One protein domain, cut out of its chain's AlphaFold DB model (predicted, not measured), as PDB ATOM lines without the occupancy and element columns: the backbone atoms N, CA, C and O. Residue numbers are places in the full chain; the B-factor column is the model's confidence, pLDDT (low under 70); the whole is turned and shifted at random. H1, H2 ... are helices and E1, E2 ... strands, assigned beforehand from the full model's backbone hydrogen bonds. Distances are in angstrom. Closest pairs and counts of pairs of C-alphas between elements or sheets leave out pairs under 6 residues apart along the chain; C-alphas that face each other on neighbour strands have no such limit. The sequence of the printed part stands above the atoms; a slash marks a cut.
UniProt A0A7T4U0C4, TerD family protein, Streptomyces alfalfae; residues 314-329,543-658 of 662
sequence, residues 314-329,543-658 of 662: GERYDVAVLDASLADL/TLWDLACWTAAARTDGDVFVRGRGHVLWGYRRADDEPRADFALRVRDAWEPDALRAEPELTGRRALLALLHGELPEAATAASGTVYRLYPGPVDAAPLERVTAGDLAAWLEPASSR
ATOM      1  N   GLY A 314     -20.596 -27.407  18.590       81.44
ATOM      2  CA  GLY A 314     -19.372 -27.587  19.367       81.44
ATOM      3  C   GLY A 314     -18.119 -27.730  18.513       81.44
ATOM      4  O   GLY A 314     -18.092 -27.392  17.329       81.44
ATOM      5  N   GLU A 315     -17.061 -28.227  19.142       79.62
ATOM      6  CA  GLU A 315     -15.693 -28.157  18.638       79.62
ATOM      7  C   GLU A 315     -15.428 -29.040  17.407       79.62
ATOM      8  O   GLU A 315     -15.875 -30.189  17.331       79.62
ATOM      9  N   ARG A 316     -14.709 -28.482  16.428       93.88
ATOM     10  CA  ARG A 316     -14.118 -29.192  15.282       93.88
ATOM     11  C   ARG A 316     -12.649 -29.464  15.600       93.88
ATOM     12  O   ARG A 316     -12.034 -28.676  16.321       93.88
ATOM     13  N   TYR A 317     -12.112 -30.557  15.073       97.31
ATOM     14  CA  TYR A 317     -10.751 -31.004  15.367       97.31
ATOM     15  C   TYR A 317      -9.847 -30.885  14.141       97.31
ATOM     16  O   TYR A 317     -10.274 -31.121  13.009       97.31
ATOM     17  N   ASP A 318      -8.578 -30.577  14.380       97.81
ATOM     18  CA  ASP A 318      -7.559 -30.461  13.335       97.81
ATOM     19  C   ASP A 318      -6.947 -31.828  12.995       97.81
ATOM     20  O   ASP A 318      -6.414 -32.029  11.907       97.81
ATOM     21  N   VAL A 319      -6.993 -32.773  13.938       97.88
ATOM     22  CA  VAL A 319      -6.412 -34.113  13.799       97.88
ATOM     23  C   VAL A 319      -7.180 -35.122  14.648       97.88
ATOM     24  O   VAL A 319      -7.647 -34.794  15.740       97.88
ATOM     25  N   ALA A 320      -7.310 -36.357  14.163       98.12
ATOM     26  CA  ALA A 320      -7.813 -37.473  14.959       98.12
ATOM     27  C   ALA A 320      -6.812 -38.631  15.027       98.12
ATOM     28  O   ALA A 320      -6.130 -38.913  14.045       98.12
ATOM     29  N   VAL A 321      -6.756 -39.328  16.165       97.75
ATOM     30  CA  VAL A 321      -5.982 -40.568  16.333       97.75
ATOM     31  C   VAL A 321      -6.883 -41.647  16.923       97.75
ATOM     32  O   VAL A 321      -7.386 -41.505  18.040       97.75
ATOM     33  N   LEU A 322      -7.086 -42.724  16.170       97.62
ATOM     34  CA  LEU A 322      -8.008 -43.810  16.494       97.62
ATOM     35  C   LEU A 322      -7.245 -45.120  16.669       97.62
ATOM     36  O   LEU A 322      -6.347 -45.424  15.892       97.62
ATOM     37  N   ASP A 323      -7.622 -45.927  17.652       94.94
ATOM     38  CA  ASP A 323      -7.061 -47.259  17.871       94.94
ATOM     39  C   ASP A 323      -7.982 -48.327  17.266       94.94
ATOM     40  O   ASP A 323      -9.132 -48.482  17.685       94.94
ATOM     41  N   ALA A 324      -7.490 -49.084  16.281       94.19
ATOM     42  CA  ALA A 324      -8.278 -50.115  15.595       94.19
ATOM     43  C   ALA A 324      -8.743 -51.229  16.553       94.19
ATOM     44  O   ALA A 324      -9.737 -51.911  16.303       94.19
ATOM     45  N   SER A 325      -8.067 -51.380  17.698       91.88
ATOM     46  CA  SER A 325      -8.436 -52.323  18.760       91.88
ATOM     47  C   SER A 325      -9.805 -52.022  19.392       91.88
ATOM     48  O   SER A 325     -10.394 -52.893  20.028       91.88
ATOM     49  N   LEU A 326     -10.357 -50.819  19.186       93.62
ATOM     50  CA  LEU A 326     -11.720 -50.471  19.602       93.62
ATOM     51  C   LEU A 326     -12.803 -51.299  18.887       93.62
ATOM     52  O   LEU A 326     -13.945 -51.325  19.350       93.62
ATOM     53  N   ALA A 327     -12.461 -52.003  17.802       93.06
ATOM     54  CA  ALA A 327     -13.371 -52.916  17.108       93.06
ATOM     55  C   ALA A 327     -13.747 -54.121  17.982       93.06
ATOM     56  O   ALA A 327     -14.784 -54.747  17.785       93.06
ATOM     57  N   ASP A 328     -12.935 -54.418  18.997       92.06
ATOM     58  CA  ASP A 328     -13.189 -55.497  19.944       92.06
ATOM     59  C   ASP A 328     -14.094 -55.067  21.120       92.06
ATOM     60  O   ASP A 328     -14.366 -55.872  22.017       92.06
ATOM     61  N   LEU A 329     -14.558 -53.809  21.139       91.56
ATOM     62  CA  LEU A 329     -15.381 -53.233  22.200       91.56
ATOM     63  C   LEU A 329     -16.756 -52.816  21.657       91.56
ATOM     64  O   LEU A 329     -16.867 -51.781  20.996       91.56
ATOM     65  N   THR A 543     -19.619 -51.109  17.458       94.69
ATOM     66  CA  THR A 543     -18.398 -51.062  18.260       94.69
ATOM     67  C   THR A 543     -17.937 -49.629  18.484       94.69
ATOM     68  O   THR A 543     -18.376 -48.693  17.807       94.69
ATOM     69  N   LEU A 544     -17.040 -49.431  19.446       95.12
ATOM     70  CA  LEU A 544     -16.408 -48.132  19.647       95.12
ATOM     71  C   LEU A 544     -15.540 -47.731  18.453       95.12
ATOM     72  O   LEU A 544     -15.353 -46.539  18.240       95.12
ATOM     73  N   TRP A 545     -15.081 -48.690  17.644       96.31
ATOM     74  CA  TRP A 545     -14.434 -48.415  16.362       96.31
ATOM     75  C   TRP A 545     -15.376 -47.755  15.358       96.31
ATOM     76  O   TRP A 545     -15.012 -46.731  14.785       96.31
ATOM     77  N   ASP A 546     -16.601 -48.272  15.200       96.88
ATOM     78  CA  ASP A 546     -17.606 -47.658  14.322       96.88
ATOM     79  C   ASP A 546     -17.863 -46.204  14.737       96.88
ATOM     80  O   ASP A 546     -17.776 -45.281  13.928       96.88
ATOM     81  N   LEU A 547     -18.105 -45.994  16.033       96.25
ATOM     82  CA  LEU A 547     -18.397 -44.680  16.594       96.25
ATOM     83  C   LEU A 547     -17.212 -43.712  16.468       96.25
ATOM     84  O   LEU A 547     -17.409 -42.539  16.147       96.25
ATOM     85  N   ALA A 548     -15.990 -44.196  16.695       97.75
ATOM     86  CA  ALA A 548     -14.761 -43.426  16.544       97.75
ATOM     87  C   ALA A 548     -14.536 -43.001  15.085       97.75
ATOM     88  O   ALA A 548     -14.270 -41.826  14.834       97.75
ATOM     89  N   CYS A 549     -14.726 -43.913  14.124       98.38
ATOM     90  CA  CYS A 549     -14.613 -43.615  12.695       98.38
ATOM     91  C   CYS A 549     -15.656 -42.588  12.251       98.38
ATOM     92  O   CYS A 549     -15.311 -41.607  11.596       98.38
ATOM     93  N   TRP A 550     -16.921 -42.763  12.652       98.31
ATOM     94  CA  TRP A 550     -17.978 -41.800  12.334       98.31
ATOM     95  C   TRP A 550     -17.700 -40.428  12.941       98.31
ATOM     96  O   TRP A 550     -17.889 -39.416  12.272       98.31
ATOM     97  N   THR A 551     -17.221 -40.380  14.186       97.69
ATOM     98  CA  THR A 551     -16.899 -39.120  14.870       97.69
ATOM     99  C   THR A 551     -15.724 -38.415  14.205       97.69
ATOM    100  O   THR A 551     -15.843 -37.233  13.895       97.69
ATOM    101  N   ALA A 552     -14.632 -39.124  13.913       98.12
ATOM    102  CA  ALA A 552     -13.480 -38.553  13.222       98.12
ATOM    103  C   ALA A 552     -13.862 -38.033  11.833       98.12
ATOM    104  O   ALA A 552     -13.621 -36.871  11.516       98.12
ATOM    105  N   ALA A 553     -14.562 -38.844  11.040       98.00
ATOM    106  CA  ALA A 553     -15.007 -38.437   9.714       98.00
ATOM    107  C   ALA A 553     -15.987 -37.255   9.748       98.00
ATOM    108  O   ALA A 553     -15.991 -36.429   8.834       98.00
ATOM    109  N   ALA A 554     -16.809 -37.140  10.794       97.25
ATOM    110  CA  ALA A 554     -17.792 -36.073  10.943       97.25
ATOM    111  C   ALA A 554     -17.222 -34.759  11.498       97.25
ATOM    112  O   ALA A 554     -17.732 -33.691  11.149       97.25
ATOM    113  N   ARG A 555     -16.232 -34.837  12.397       96.50
ATOM    114  CA  ARG A 555     -15.796 -33.726  13.265       96.50
ATOM    115  C   ARG A 555     -14.368 -33.254  13.020       96.50
ATOM    116  O   ARG A 555     -14.017 -32.183  13.514       96.50
ATOM    117  N   THR A 556     -13.565 -34.023  12.295       97.38
ATOM    118  CA  THR A 556     -12.183 -33.666  11.977       97.38
ATOM    119  C   THR A 556     -12.114 -33.058  10.582       97.38
ATOM    120  O   THR A 556     -12.742 -33.555   9.642       97.38
ATOM    121  N   ASP A 557     -11.391 -31.947  10.466       94.75
ATOM    122  CA  ASP A 557     -11.173 -31.244   9.197       94.75
ATOM    123  C   ASP A 557      -9.806 -31.553   8.575       94.75
ATOM    124  O   ASP A 557      -9.664 -31.439   7.359       94.75
ATOM    125  N   GLY A 558      -8.832 -31.981   9.381       95.12
ATOM    126  CA  GLY A 558      -7.525 -32.441   8.911       95.12
ATOM    127  C   GLY A 558      -7.386 -33.965   8.867       95.12
ATOM    128  O   GLY A 558      -8.312 -34.687   8.498       95.12
ATOM    129  N   ASP A 559      -6.195 -34.449   9.218       95.69
ATOM    130  CA  ASP A 559      -5.814 -35.855   9.058       95.69
ATOM    131  C   ASP A 559      -6.440 -36.760  10.137       95.69
ATOM    132  O   ASP A 559      -6.511 -36.409  11.321       95.69
ATOM    133  N   VAL A 560      -6.843 -37.967   9.735       97.94
ATOM    134  CA  VAL A 560      -7.267 -39.049  10.633       97.94
ATOM    135  C   VAL A 560      -6.206 -40.142  10.610       97.94
ATOM    136  O   VAL A 560      -5.968 -40.761   9.578       97.94
ATOM    137  N   PHE A 561      -5.573 -40.400  11.750       97.12
ATOM    138  CA  PHE A 561      -4.577 -41.454  11.910       97.12
ATOM    139  C   PHE A 561      -5.172 -42.666  12.619       97.12
ATOM    140  O   PHE A 561      -5.811 -42.539  13.662       97.12
ATOM    141  N   VAL A 562      -4.909 -43.854  12.089       96.62
ATOM    142  CA  VAL A 562      -5.313 -45.128  12.683       96.62
ATOM    143  C   VAL A 562      -4.084 -45.869  13.195       96.62
ATOM    144  O   VAL A 562      -3.139 -46.133  12.449       96.62
ATOM    145  N   ARG A 563      -4.114 -46.223  14.478       92.38
ATOM    146  CA  ARG A 563      -3.166 -47.111  15.147       92.38
ATOM    147  C   ARG A 563      -3.625 -48.553  14.977       92.38
ATOM    148  O   ARG A 563      -4.679 -48.939  15.480       92.38
ATOM    149  N   GLY A 564      -2.828 -49.344  14.268       82.19
ATOM    150  CA  GLY A 564      -2.962 -50.799  14.247       82.19
ATOM    151  C   GLY A 564      -2.199 -51.463  15.400       82.19
ATOM    152  O   GLY A 564      -1.736 -50.812  16.331       82.19
ATOM    153  N   ARG A 565      -1.988 -52.780  15.301       62.66
ATOM    154  CA  ARG A 565      -1.156 -53.554  16.250       62.66
ATOM    155  C   ARG A 565       0.362 -53.401  16.029       62.66
ATOM    156  O   ARG A 565       1.138 -54.104  16.667       62.66
ATOM    157  N   GLY A 566       0.779 -52.534  15.106       64.12
ATOM    158  CA  GLY A 566       2.182 -52.242  14.795       64.12
ATOM    159  C   GLY A 566       2.562 -50.798  15.130       64.12
ATOM    160  O   GLY A 566       1.718 -50.000  15.518       64.12
ATOM    161  N   HIS A 567       3.835 -50.450  14.939       67.94
ATOM    162  CA  HIS A 567       4.377 -49.112  15.232       67.94
ATOM    163  C   HIS A 567       4.103 -48.060  14.139       67.94
ATOM    164  O   HIS A 567       4.686 -46.982  14.172       67.94
ATOM    165  N   VAL A 568       3.269 -48.373  13.143       86.50
ATOM    166  CA  VAL A 568       2.982 -47.485  12.009       86.50
ATOM    167  C   VAL A 568       1.537 -47.012  12.083       86.50
ATOM    168  O   VAL A 568       0.619 -47.813  12.259       86.50
ATOM    169  N   LEU A 569       1.355 -45.709  11.915       91.19
ATOM    170  CA  LEU A 569       0.072 -45.045  11.764       91.19
ATOM    171  C   LEU A 569      -0.335 -45.000  10.297       91.19
ATOM    172  O   LEU A 569       0.453 -44.603   9.433       91.19
ATOM    173  N   TRP A 570      -1.592 -45.336  10.041       95.12
ATOM    174  CA  TRP A 570      -2.237 -45.176   8.742       95.12
ATOM    175  C   TRP A 570      -2.980 -43.845   8.712       95.12
ATOM    176  O   TRP A 570      -3.931 -43.653   9.465       95.12
ATOM    177  N   GLY A 571      -2.501 -42.908   7.902       96.25
ATOM    178  CA  GLY A 571      -3.088 -41.587   7.733       96.25
ATOM    179  C   GLY A 571      -4.102 -41.569   6.599       96.25
ATOM    180  O   GLY A 571      -3.810 -42.035   5.500       96.25
ATOM    181  N   TYR A 572      -5.260 -40.983   6.874       97.44
ATOM    182  CA  TYR A 572      -6.347 -40.775   5.933       97.44
ATOM    183  C   TYR A 572      -6.702 -39.293   5.890       97.44
ATOM    184  O   TYR A 572      -6.857 -38.649   6.931       97.44
ATOM    185  N   ARG A 573      -6.874 -38.759   4.685       96.94
ATOM    186  CA  ARG A 573      -7.311 -37.389   4.439       96.94
ATOM    187  C   ARG A 573      -8.540 -37.406   3.557       96.94
ATOM    188  O   ARG A 573      -8.511 -37.971   2.468       96.94
ATOM    189  N   ARG A 574      -9.610 -36.768   4.024       97.19
ATOM    190  CA  ARG A 574     -10.845 -36.644   3.254       97.19
ATOM    191  C   ARG A 574     -10.607 -35.758   2.032       97.19
ATOM    192  O   ARG A 574     -10.086 -34.654   2.198       97.19
ATOM    193  N   ALA A 575     -11.017 -36.199   0.847       95.06
ATOM    194  CA  ALA A 575     -11.061 -35.304  -0.310       95.06
ATOM    195  C   ALA A 575     -12.173 -34.249  -0.145       95.06
ATOM    196  O   ALA A 575     -13.132 -34.438   0.610       95.06
ATOM    197  N   ASP A 576     -12.060 -33.115  -0.835       91.88
ATOM    198  CA  ASP A 576     -13.037 -32.028  -0.693       91.88
ATOM    199  C   ASP A 576     -14.444 -32.439  -1.153       91.88
ATOM    200  O   ASP A 576     -15.430 -32.050  -0.523       91.88
ATOM    201  N   ASP A 577     -14.525 -33.273  -2.190       95.25
ATOM    202  CA  ASP A 577     -15.745 -33.820  -2.785       95.25
ATOM    203  C   ASP A 577     -16.182 -35.174  -2.196       95.25
ATOM    204  O   ASP A 577     -17.283 -35.637  -2.491       95.25
ATOM    205  N   GLU A 578     -15.370 -35.790  -1.331       96.44
ATOM    206  CA  GLU A 578     -15.693 -37.058  -0.671       96.44
ATOM    207  C   GLU A 578     -16.736 -36.831   0.443       96.44
ATOM    208  O   GLU A 578     -16.467 -36.108   1.422       96.44
ATOM    209  N   PRO A 579     -17.931 -37.455   0.356       97.00
ATOM    210  CA  PRO A 579     -18.913 -37.396   1.426       97.00
ATOM    211  C   PRO A 579     -18.328 -37.939   2.729       97.00
ATOM    212  O   PRO A 579     -17.693 -38.991   2.760       97.00
ATOM    213  N   ARG A 580     -18.598 -37.267   3.855       97.31
ATOM    214  CA  ARG A 580     -18.075 -37.694   5.168       97.31
ATOM    215  C   ARG A 580     -18.475 -39.129   5.537       97.31
ATOM    216  O   ARG A 580     -17.726 -39.796   6.237       97.31
ATOM    217  N   ALA A 581     -19.633 -39.605   5.075       97.12
ATOM    218  CA  ALA A 581     -20.060 -40.987   5.293       97.12
ATOM    219  C   ALA A 581     -19.176 -41.992   4.533       97.12
ATOM    220  O   ALA A 581     -18.796 -43.010   5.106       97.12
ATOM    221  N   ASP A 582     -18.789 -41.669   3.298       97.38
ATOM    222  CA  ASP A 582     -17.911 -42.505   2.475       97.38
ATOM    223  C   ASP A 582     -16.486 -42.500   3.038       97.38
ATOM    224  O   ASP A 582     -15.877 -43.556   3.197       97.38
ATOM    225  N   PHE A 583     -16.005 -41.337   3.491       98.38
ATOM    226  CA  PHE A 583     -14.737 -41.236   4.216       98.38
ATOM    227  C   PHE A 583     -14.729 -42.070   5.500       98.38
ATOM    228  O   PHE A 583     -13.755 -42.758   5.799       98.38
ATOM    229  N   ALA A 584     -15.832 -42.063   6.254       98.06
ATOM    230  CA  ALA A 584     -15.956 -42.886   7.451       98.06
ATOM    231  C   ALA A 584     -15.864 -44.385   7.127       98.06
ATOM    232  O   ALA A 584     -15.222 -45.123   7.872       98.06
ATOM    233  N   LEU A 585     -16.479 -44.825   6.022       96.00
ATOM    234  CA  LEU A 585     -16.375 -46.202   5.532       96.00
ATOM    235  C   LEU A 585     -14.936 -46.540   5.128       96.00
ATOM    236  O   LEU A 585     -14.431 -47.582   5.540       96.00
ATOM    237  N   ARG A 586     -14.257 -45.638   4.405       96.38
ATOM    238  CA  ARG A 586     -12.860 -45.798   3.975       96.38
ATOM    239  C   ARG A 586     -11.911 -46.021   5.154       96.38
ATOM    240  O   ARG A 586     -11.101 -46.947   5.124       96.38
ATOM    241  N   VAL A 587     -12.049 -45.213   6.210       97.19
ATOM    242  CA  VAL A 587     -11.261 -45.348   7.448       97.19
ATOM    243  C   VAL A 587     -11.633 -46.629   8.202       97.19
ATOM    244  O   VAL A 587     -10.747 -47.381   8.605       97.19
ATOM    245  N   ARG A 588     -12.936 -46.903   8.378       95.94
ATOM    246  CA  ARG A 588     -13.441 -48.060   9.140       95.94
ATOM    247  C   ARG A 588     -12.991 -49.391   8.542       95.94
ATOM    248  O   ARG A 588     -12.607 -50.284   9.296       95.94
ATOM    249  N   ASP A 589     -13.052 -49.511   7.217       94.19
ATOM    250  CA  ASP A 589     -12.732 -50.739   6.478       94.19
ATOM    251  C   ASP A 589     -11.245 -50.845   6.116       94.19
ATOM    252  O   ASP A 589     -10.854 -51.782   5.420       94.19
ATOM    253  N   ALA A 590     -10.423 -49.907   6.604       93.19
ATOM    254  CA  ALA A 590      -8.978 -49.871   6.405       93.19
ATOM    255  C   ALA A 590      -8.576 -50.015   4.926       93.19
ATOM    256  O   ALA A 590      -7.753 -50.862   4.567       93.19
ATOM    257  N   TRP A 591      -9.189 -49.203   4.059       95.00
ATOM    258  CA  TRP A 591      -8.755 -49.091   2.663       95.00
ATOM    259  C   TRP A 591      -7.326 -48.525   2.592       95.00
ATOM    260  O   TRP A 591      -6.735 -48.161   3.606       95.00
ATOM    261  N   GLU A 592      -6.747 -48.456   1.393       94.81
ATOM    262  CA  GLU A 592      -5.371 -47.979   1.223       94.81
ATOM    263  C   GLU A 592      -5.170 -46.579   1.852       94.81
ATOM    264  O   GLU A 592      -5.948 -45.664   1.557       94.81
ATOM    265  N   PRO A 593      -4.180 -46.410   2.754       94.88
ATOM    266  CA  PRO A 593      -3.965 -45.144   3.440       94.88
ATOM    267  C   PRO A 593      -3.274 -44.119   2.540       94.88
ATOM    268  O   PRO A 593      -2.388 -44.452   1.756       94.88
ATOM    269  N   ASP A 594      -3.600 -42.846   2.746       95.81
ATOM    270  CA  ASP A 594      -2.994 -41.722   2.024       95.81
ATOM    271  C   ASP A 594      -1.551 -41.452   2.491       95.81
ATOM    272  O   ASP A 594      -0.738 -40.866   1.771       95.81
ATOM    273  N   ALA A 595      -1.218 -41.858   3.722       93.50
ATOM    274  CA  ALA A 595       0.120 -41.721   4.281       93.50
ATOM    275  C   ALA A 595       0.439 -42.789   5.335       93.50
ATOM    276  O   ALA A 595      -0.427 -43.243   6.079       93.50
ATOM    277  N   LEU A 596       1.727 -43.108   5.473       93.06
ATOM    278  CA  LEU A 596       2.271 -43.841   6.616       93.06
ATOM    279  C   LEU A 596       3.084 -42.882   7.495       93.06
ATOM    280  O   LEU A 596       3.854 -42.055   6.986       93.06
ATOM    281  N   ARG A 597       2.906 -42.966   8.815       88.44
ATOM    282  CA  ARG A 597       3.633 -42.152   9.806       88.44
ATOM    283  C   ARG A 597       4.087 -43.014  10.980       88.44
ATOM    284  O   ARG A 597       3.455 -44.019  11.279       88.44
ATOM    285  N   ALA A 598       5.175 -42.623  11.636       86.50
ATOM    286  CA  ALA A 598       5.601 -43.255  12.885       86.50
ATOM    287  C   ALA A 598       4.795 -42.713  14.078       86.50
ATOM    288  O   ALA A 598       4.285 -43.480  14.885       86.50
ATOM    289  N   GLU A 599       4.619 -41.391  14.131       85.44
ATOM    290  CA  GLU A 599       3.958 -40.673  15.224       85.44
ATOM    291  C   GLU A 599       2.991 -39.612  14.668       85.44
ATOM    292  O   GLU A 599       3.183 -39.139  13.539       85.44
ATOM    293  N   PRO A 600       1.934 -39.245  15.417       88.56
ATOM    294  CA  PRO A 600       1.014 -38.200  15.001       88.56
ATOM    295  C   PRO A 600       1.566 -36.821  15.394       88.56
ATOM    296  O   PRO A 600       2.034 -36.619  16.511       88.56
ATOM    297  N   GLU A 601       1.458 -35.832  14.507       90.69
ATOM    298  CA  GLU A 601       1.813 -34.450  14.844       90.69
ATOM    299  C   GLU A 601       0.640 -33.759  15.551       90.69
ATOM    300  O   GLU A 601      -0.327 -33.344  14.911       90.69
ATOM    301  N   LEU A 602       0.720 -33.653  16.880       95.25
ATOM    302  CA  LEU A 602      -0.335 -33.065  17.716       95.25
ATOM    303  C   LEU A 602      -0.016 -31.649  18.208       95.25
ATOM    304  O   LEU A 602      -0.914 -30.954  18.673       95.25
ATOM    305  N   THR A 603       1.233 -31.198  18.082       96.25
ATOM    306  CA  THR A 603       1.708 -29.939  18.669       96.25
ATOM    307  C   THR A 603       0.861 -28.742  18.248       96.25
ATOM    308  O   THR A 603       0.774 -28.420  17.065       96.25
ATOM    309  N   GLY A 604       0.241 -28.071  19.223       95.31
ATOM    310  CA  GLY A 604      -0.585 -26.884  18.985       95.31
ATOM    311  C   GLY A 604      -1.909 -27.150  18.256       95.31
ATOM    312  O   GLY A 604      -2.620 -26.199  17.940       95.31
ATOM    313  N   ARG A 605      -2.254 -28.416  17.993       96.94
ATOM    314  CA  ARG A 605      -3.477 -28.816  17.288       96.94
ATOM    315  C   ARG A 605      -4.590 -29.183  18.258       96.94
ATOM    316  O   ARG A 605      -4.337 -29.624  19.382       96.94
ATOM    317  N   ARG A 606      -5.832 -29.053  17.798       97.38
ATOM    318  CA  ARG A 606      -7.020 -29.557  18.489       97.38
ATOM    319  C   ARG A 606      -7.250 -31.008  18.099       97.38
ATOM    320  O   ARG A 606      -7.516 -31.295  16.932       97.38
ATOM    321  N   ALA A 607      -7.139 -31.923  19.056       97.75
ATOM    322  CA  ALA A 607      -7.094 -33.354  18.775       97.75
ATOM    323  C   ALA A 607      -8.366 -34.097  19.208       97.75
ATOM    324  O   ALA A 607      -8.892 -33.873  20.296       97.75
ATOM    325  N   LEU A 608      -8.818 -35.040  18.383       97.94
ATOM    326  CA  LEU A 608      -9.766 -36.082  18.781       97.94
ATOM    327  C   LEU A 608      -9.019 -37.404  18.958       97.94
ATOM    328  O   LEU A 608      -8.499 -37.959  17.995       97.94
ATOM    329  N   LEU A 609      -8.995 -37.947  20.170       98.06
ATOM    330  CA  LEU A 609      -8.346 -39.223  20.455       98.06
ATOM    331  C   LEU A 609      -9.386 -40.272  20.857       98.06
ATOM    332  O   LEU A 609     -10.214 -40.028  21.735       98.06
ATOM    333  N   ALA A 610      -9.326 -41.455  20.250       97.12
ATOM    334  CA  ALA A 610     -10.120 -42.613  20.649       97.12
ATOM    335  C   ALA A 610      -9.195 -43.824  20.796       97.12
ATOM    336  O   ALA A 610      -8.789 -44.429  19.806       97.12
ATOM    337  N   LEU A 611      -8.839 -44.157  22.037       94.88
ATOM    338  CA  LEU A 611      -7.756 -45.089  22.347       94.88
ATOM    339  C   LEU A 611      -8.238 -46.271  23.196       94.88
ATOM    340  O   LEU A 611      -9.068 -46.108  24.092       94.88
ATOM    341  N   LEU A 612      -7.682 -47.468  22.982       91.00
ATOM    342  CA  LEU A 612      -7.872 -48.561  23.938       91.00
ATOM    343  C   LEU A 612      -7.041 -48.290  25.198       91.00
ATOM    344  O   LEU A 612      -7.564 -48.286  26.312       91.00
ATOM    345  N   HIS A 613      -5.754 -48.007  25.009       89.75
ATOM    346  CA  HIS A 613      -4.823 -47.626  26.065       89.75
ATOM    347  C   HIS A 613      -4.414 -46.165  25.900       89.75
ATOM    348  O   HIS A 613      -4.065 -45.744  24.801       89.75
ATOM    349  N   GLY A 614      -4.389 -45.396  26.992       90.31
ATOM    350  CA  GLY A 614      -3.947 -43.995  27.002       90.31
ATOM    351  C   GLY A 614      -2.454 -43.768  26.709       90.31
ATOM    352  O   GLY A 614      -1.906 -42.743  27.110       90.31
ATOM    353  N   GLU A 615      -1.788 -44.723  26.061       90.12
ATOM    354  CA  GLU A 615      -0.369 -44.738  25.701       90.12
ATOM    355  C   GLU A 615      -0.127 -43.922  24.424       90.12
ATOM    356  O   GLU A 615       0.074 -44.475  23.339       90.12
ATOM    357  N   LEU A 616      -0.204 -42.595  24.549       91.50
ATOM    358  CA  LEU A 616       0.158 -41.629  23.506       91.50
ATOM    359  C   LEU A 616       0.791 -40.381  24.155       91.50
ATOM    360  O   LEU A 616       0.077 -39.416  24.437       91.50
ATOM    361  N   PRO A 617       2.096 -40.408  24.487       89.94
ATOM    362  CA  PRO A 617       2.777 -39.299  25.166       89.94
ATOM    363  C   PRO A 617       2.701 -37.963  24.414       89.94
ATOM    364  O   PRO A 617       2.620 -36.907  25.041       89.94
ATOM    365  N   GLU A 618       2.658 -38.005  23.082       91.31
ATOM    366  CA  GLU A 618       2.563 -36.848  22.184       91.31
ATOM    367  C   GLU A 618       1.282 -36.042  22.423       91.31
ATOM    368  O   GLU A 618       1.228 -34.857  22.108       91.31
ATOM    369  N   ALA A 619       0.253 -36.641  23.032       93.31
ATOM    370  CA  ALA A 619      -0.969 -35.927  23.387       93.31
ATOM    371  C   ALA A 619      -0.712 -34.731  24.318       93.31
ATOM    372  O   ALA A 619      -1.478 -33.772  24.292       93.31
ATOM    373  N   ALA A 620       0.377 -34.747  25.096       94.06
ATOM    374  CA  ALA A 620       0.764 -33.631  25.955       94.06
ATOM    375  C   ALA A 620       1.097 -32.343  25.178       94.06
ATOM    376  O   ALA A 620       1.067 -31.265  25.769       94.06
ATOM    377  N   THR A 621       1.409 -32.430  23.879       95.50
ATOM    378  CA  THR A 621       1.711 -31.258  23.042       95.50
ATOM    379  C   THR A 621       0.482 -30.683  22.330       95.50
ATOM    380  O   THR A 621       0.577 -29.606  21.734       95.50
ATOM    381  N   ALA A 622      -0.672 -31.359  22.402       95.81
ATOM    382  CA  ALA A 622      -1.930 -30.853  21.857       95.81
ATOM    383  C   ALA A 622      -2.329 -29.521  22.509       95.81
ATOM    384  O   ALA A 622      -2.050 -29.286  23.681       95.81
ATOM    385  N   ALA A 623      -2.997 -28.643  21.757       95.56
ATOM    386  CA  ALA A 623      -3.504 -27.382  22.305       95.56
ATOM    387  C   ALA A 623      -4.758 -27.599  23.162       95.56
ATOM    388  O   ALA A 623      -4.884 -27.036  24.248       95.56
ATOM    389  N   SER A 624      -5.692 -28.397  22.649       96.69
ATOM    390  CA  SER A 624      -6.928 -28.800  23.319       96.69
ATOM    391  C   SER A 624      -7.549 -29.992  22.588       96.69
ATOM    392  O   SER A 624      -6.977 -30.515  21.627       96.69
ATOM    393  N   GLY A 625      -8.732 -30.428  23.015       96.38
ATOM    394  CA  GLY A 625      -9.529 -31.396  22.277       96.38
ATOM    395  C   GLY A 625     -10.216 -32.394  23.190       96.38
ATOM    396  O   GLY A 625     -10.487 -32.099  24.352       96.38
ATOM    397  N   THR A 626     -10.499 -33.579  22.664       96.94
ATOM    398  CA  THR A 626     -11.301 -34.594  23.348       96.94
ATOM    399  C   THR A 626     -10.622 -35.951  23.286       96.94
ATOM    400  O   THR A 626     -10.112 -36.350  22.241       96.94
ATOM    401  N   VAL A 627     -10.654 -36.692  24.395       97.19
ATOM    402  CA  VAL A 627     -10.115 -38.049  24.483       97.19
ATOM    403  C   VAL A 627     -11.138 -39.026  25.052       97.19
ATOM    404  O   VAL A 627     -11.588 -38.909  26.191       97.19
ATOM    405  N   TYR A 628     -11.446 -40.061  24.275       95.62
ATOM    406  CA  TYR A 628     -11.913 -41.330  24.809       95.62
ATOM    407  C   TYR A 628     -10.718 -42.261  25.007       95.62
ATOM    408  O   TYR A 628      -9.917 -42.470  24.093       95.62
ATOM    409  N   ARG A 629     -10.627 -42.866  26.192       93.50
ATOM    410  CA  ARG A 629      -9.682 -43.949  26.466       93.50
ATOM    411  C   ARG A 629     -10.264 -44.957  27.448       93.50
ATOM    412  O   ARG A 629     -10.816 -44.560  28.481       93.50
ATOM    413  N   LEU A 630     -10.129 -46.250  27.147       88.56
ATOM    414  CA  LEU A 630     -10.603 -47.312  28.038       88.56
ATOM    415  C   LEU A 630      -9.667 -47.433  29.253       88.56
ATOM    416  O   LEU A 630     -10.069 -47.159  30.386       88.56
ATOM    417  N   TYR A 631      -8.394 -47.747  29.012       87.31
ATOM    418  CA  TYR A 631      -7.364 -47.852  30.045       87.31
ATOM    419  C   TYR A 631      -6.582 -46.543  30.207       87.31
ATOM    420  O   TYR A 631      -6.254 -45.917  29.196       87.31
ATOM    421  N   PRO A 632      -6.276 -46.121  31.451       88.25
ATOM    422  CA  PRO A 632      -5.515 -44.901  31.724       88.25
ATOM    423  C   PRO A 632      -4.105 -44.937  31.126       88.25
ATOM    424  O   PRO A 632      -3.582 -46.004  30.808       88.25
ATOM    425  N   GLY A 633      -3.485 -43.766  30.992       90.50
ATOM    426  CA  GLY A 633      -2.121 -43.632  30.480       90.50
ATOM    427  C   GLY A 633      -1.651 -42.174  30.413       90.50
ATOM    428  O   GLY A 633      -2.352 -41.294  30.911       90.50
ATOM    429  N   PRO A 634      -0.483 -41.898  29.799       92.31
ATOM    430  CA  PRO A 634       0.072 -40.546  29.651       92.31
ATOM    431  C   PRO A 634      -0.911 -39.486  29.133       92.31
ATOM    432  O   PRO A 634      -0.828 -38.330  29.542       92.31
ATOM    433  N   VAL A 635      -1.875 -39.881  28.291       94.38
ATOM    434  CA  VAL A 635      -2.911 -38.981  27.759       94.38
ATOM    435  C   VAL A 635      -3.770 -38.322  28.846       94.38
ATOM    436  O   VAL A 635      -4.314 -37.250  28.620       94.38
ATOM    437  N   ASP A 636      -3.883 -38.920  30.036       93.25
ATOM    438  CA  ASP A 636      -4.672 -38.360  31.143       93.25
ATOM    439  C   ASP A 636      -4.071 -37.065  31.720       93.25
ATOM    440  O   ASP A 636      -4.760 -36.338  32.431       93.25
ATOM    441  N   ALA A 637      -2.797 -36.778  31.431       93.81
ATOM    442  CA  ALA A 637      -2.133 -35.530  31.803       93.81
ATOM    443  C   ALA A 637      -2.160 -34.471  30.683       93.81
ATOM    444  O   ALA A 637      -1.687 -33.353  30.888       93.81
ATOM    445  N   ALA A 638      -2.677 -34.818  29.499       94.69
ATOM    446  CA  ALA A 638      -2.778 -33.911  28.362       94.69
ATOM    447  C   ALA A 638      -3.916 -32.887  28.555       94.69
ATOM    448  O   ALA A 638      -4.866 -33.158  29.294       94.69
ATOM    449  N   PRO A 639      -3.885 -31.731  27.865       95.25
ATOM    450  CA  PRO A 639      -4.943 -30.718  27.930       95.25
ATOM    451  C   PRO A 639      -6.192 -31.122  27.115       95.25
ATOM    452  O   PRO A 639      -6.703 -30.349  26.311       95.25
ATOM    453  N   LEU A 640      -6.681 -32.351  27.291       96.06
ATOM    454  CA  LEU A 640      -7.805 -32.923  26.550       96.06
ATOM    455  C   LEU A 640      -8.978 -33.215  27.487       96.06
ATOM    456  O   LEU A 640      -8.806 -33.767  28.573       96.06
ATOM    457  N   GLU A 641     -10.190 -32.892  27.048       95.69
ATOM    458  CA  GLU A 641     -11.408 -33.237  27.773       95.69
ATOM    459  C   GLU A 641     -11.674 -34.741  27.662       95.69
ATOM    460  O   GLU A 641     -11.830 -35.290  26.567       95.69
ATOM    461  N   ARG A 642     -11.731 -35.428  28.804       94.12
ATOM    462  CA  ARG A 642     -12.020 -36.861  28.839       94.12
ATOM    463  C   ARG A 642     -13.517 -37.113  28.688       94.12
ATOM    464  O   ARG A 642     -14.305 -36.654  29.506       94.12
ATOM    465  N   VAL A 643     -13.874 -37.952  27.720       92.12
ATOM    466  CA  VAL A 643     -15.243 -38.433  27.495       92.12
ATOM    467  C   VAL A 643     -15.351 -39.939  27.720       92.12
ATOM    468  O   VAL A 643     -14.382 -40.697  27.599       92.12
ATOM    469  N   THR A 644     -16.551 -40.396  28.056       88.56
ATOM    470  CA  THR A 644     -16.892 -41.813  28.184       88.56
ATOM    471  C   THR A 644     -17.451 -42.377  26.875       88.56
ATOM    472  O   THR A 644     -17.854 -41.649  25.967       88.56
ATOM    473  N   ALA A 645     -17.539 -43.706  26.785       87.19
ATOM    474  CA  ALA A 645     -18.250 -44.372  25.692       87.19
ATOM    475  C   ALA A 645     -19.730 -43.945  25.618       87.19
ATOM    476  O   ALA A 645     -20.296 -43.853  24.529       87.19
ATOM    477  N   GLY A 646     -20.345 -43.671  26.776       84.25
ATOM    478  CA  GLY A 646     -21.714 -43.168  26.865       84.25
ATOM    479  C   GLY A 646     -21.853 -41.760  26.293       84.25
ATOM    480  O   GLY A 646     -22.813 -41.506  25.573       84.25
ATOM    481  N   ASP A 647     -20.875 -40.884  26.531       86.94
ATOM    482  CA  ASP A 647     -20.877 -39.520  25.990       86.94
ATOM    483  C   ASP A 647     -20.765 -39.530  24.464       86.94
ATOM    484  O   ASP A 647     -21.566 -38.886  23.788       86.94
ATOM    485  N   LEU A 648     -19.845 -40.333  23.910       88.75
ATOM    486  CA  LEU A 648     -19.730 -40.507  22.459       88.75
ATOM    487  C   LEU A 648     -21.035 -41.048  21.853       88.75
ATOM    488  O   LEU A 648     -21.485 -40.569  20.813       88.75
ATOM    489  N   ALA A 649     -21.679 -42.025  22.500       89.56
ATOM    490  CA  ALA A 649     -22.956 -42.557  22.028       89.56
ATOM    491  C   ALA A 649     -24.079 -41.509  22.130       89.56
ATOM    492  O   ALA A 649     -24.922 -41.418  21.237       89.56
ATOM    493  N   ALA A 650     -24.067 -40.675  23.174       86.75
ATOM    494  CA  ALA A 650     -25.017 -39.585  23.363       86.75
ATOM    495  C   ALA A 650     -24.863 -38.476  22.310       86.75
ATOM    496  O   ALA A 650     -25.818 -37.749  22.029       86.75
ATOM    497  N   TRP A 651     -23.699 -38.350  21.663       90.25
ATOM    498  CA  TRP A 651     -23.531 -37.410  20.549       90.25
ATOM    499  C   TRP A 651     -24.398 -37.756  19.339       90.25
ATOM    500  O   TRP A 651     -24.757 -36.858  18.571       90.25
ATOM    501  N   LEU A 652     -24.792 -39.027  19.227       91.94
ATOM    502  CA  LEU A 652     -25.737 -39.514  18.235       91.94
ATOM    503  C   LEU A 652     -27.197 -39.273  18.615       91.94
ATOM    504  O   LEU A 652     -28.049 -39.676  17.836       91.94
ATOM    505  N   GLU A 653     -27.548 -38.660  19.747       89.44
ATOM    506  CA  GLU A 653     -28.959 -38.357  20.025       89.44
ATOM    507  C   GLU A 653     -29.539 -37.360  18.997       89.44
ATOM    508  O   GLU A 653     -28.839 -36.440  18.552       89.44
ATOM    509  N   PRO A 654     -30.810 -37.533  18.576       86.75
ATOM    510  CA  PRO A 654     -31.422 -36.688  17.558       86.75
ATOM    511  C   PRO A 654     -31.537 -35.230  18.029       86.75
ATOM    512  O   PRO A 654     -31.657 -34.942  19.221       86.75
ATOM    513  N   ALA A 655     -31.542 -34.277  17.093       73.69
ATOM    514  CA  ALA A 655     -31.553 -32.845  17.415       73.69
ATOM    515  C   ALA A 655     -32.730 -32.420  18.313       73.69
ATOM    516  O   ALA A 655     -32.539 -31.608  19.215       73.69
ATOM    517  N   SER A 656     -33.904 -33.041  18.152       62.53
ATOM    518  CA  SER A 656     -35.090 -32.794  18.987       62.53
ATOM    519  C   SER A 656     -34.891 -33.115  20.473       62.53
ATOM    520  O   SER A 656     -35.639 -32.611  21.299       62.53
ATOM    521  N   SER A 657     -33.904 -33.948  20.817       57.03
ATOM    522  CA  SER A 657     -33.500 -34.222  22.205       57.03
ATOM    523  C   SER A 657     -32.319 -33.371  22.690       57.03
ATOM    524  O   SER A 657     -32.012 -33.397  23.875       57.03
ATOM    525  N   ARG A 658     -31.650 -32.614  21.805       50.25
ATOM    526  CA  ARG A 658     -30.466 -31.795  22.141       50.25
ATOM    527  C   ARG A 658     -30.832 -30.378  22.593       50.25
ATOM    528  O   ARG A 658     -30.173 -29.844  23.476       50.25
TER     529      ARG A 658
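AT A GLANCE: This is residues 314 to 329 and 543 to 658 of the 662 residues of the protein "TerD family protein" of Streptomyces alfalfae (UniProt A0A7T4U0C4). One twisted sheet of seven strands runs through the model, with H2 and H3 packed side by side over one of its faces and short H1 on that face too, near one end of H2. H4 and H5 are a short touching pair that grazes the sheet, H6 sits by one end of H2, and H7 lies farthest out, past H6. The printed part has 132 residues, in the order E1 H1 H2 E2 E3 H3 E4 E5 H4 E6 H5 E7 H6 H7; the sheet, E4 E3 E2 E1 E5 E6 E7, is mixed. The class is mixed, helices and strands, and the whole is compact, with a radius of gyration of the C-alphas of 13.7 A and spans of 38 by 33 by 30 A.

IN THESE COORDINATES: E1, residues 317 to 323, begins at C-alpha 317 (-10.751, -31.004, 15.367) and is 16.9 A long. The other strands are E2, 556 to 563, 16.5 A; E3, 569 to 572; E4, 595 to 597; E5, 606 to 613, 19.7 A; E6, 624 to 631, 20.2 A; and E7, 641 to 643. E2 bends by 66 degrees at residue 559 and E5 by 53 degrees at residue 610. H2, 544 to 555, is 15.8 A long, and H3, 580 to 588, 12.0 A. The shorter helices are H1, 324 to 328; H4, 617 to 621; H5, 634 to 637; H6, 645 to 650; and H7, 655 to 658, which ends at C-alpha 658 (-30.466, -31.795, 22.141).

HOW THE PARTS SIT: E1 is parallel to E5 (N 321 and O 608, 2.9 A) and to E2 (N 322 and O 561, 2.8 A). E2 and E3 form an antiparallel hairpin, with N 562 and O 570 2.8 A apart, and E4 is antiparallel to E3, with N 571 and O 595 2.8 A apart. E5, H4, E6 and E6, H5, E7 are strand-helix-strand units, parallel neighbour strands with a helix between, each with a right-handed crossover; N 609 and O 626 are 2.8 A apart, N 643 and O 627 2.9 A. H2 and H3 make two layers with the sheet, helices on one face; H2 runs along the strands at a height over the sheet of 8.7 A. H2, the hub, touches H3 at a steep tilt of 38 degrees, opposite ways (C-alphas of Ala 553 and Ala 584 closest, 5.1 A). Every O i to N i+4 pair is within hydrogen-bond range in H2, H3 and H6; H1 and H4 each have 0 of 1, with 2 of 2 O i to N i+3 pairs, and H5 and H7 are too short for an i+4 pair.

THE WHOLE: The farthest C-alphas, of His 567 and Ser 656, are 42.9 A apart. Residues 330 to 542 are not printed; C-alphas 329 and 543 are 5.4 A apart across the cut. Of the links printed whole, none is long. Mean pLDDT of the printed part is 92.1; residues 565 to 567 and 656 to 658 are under 70.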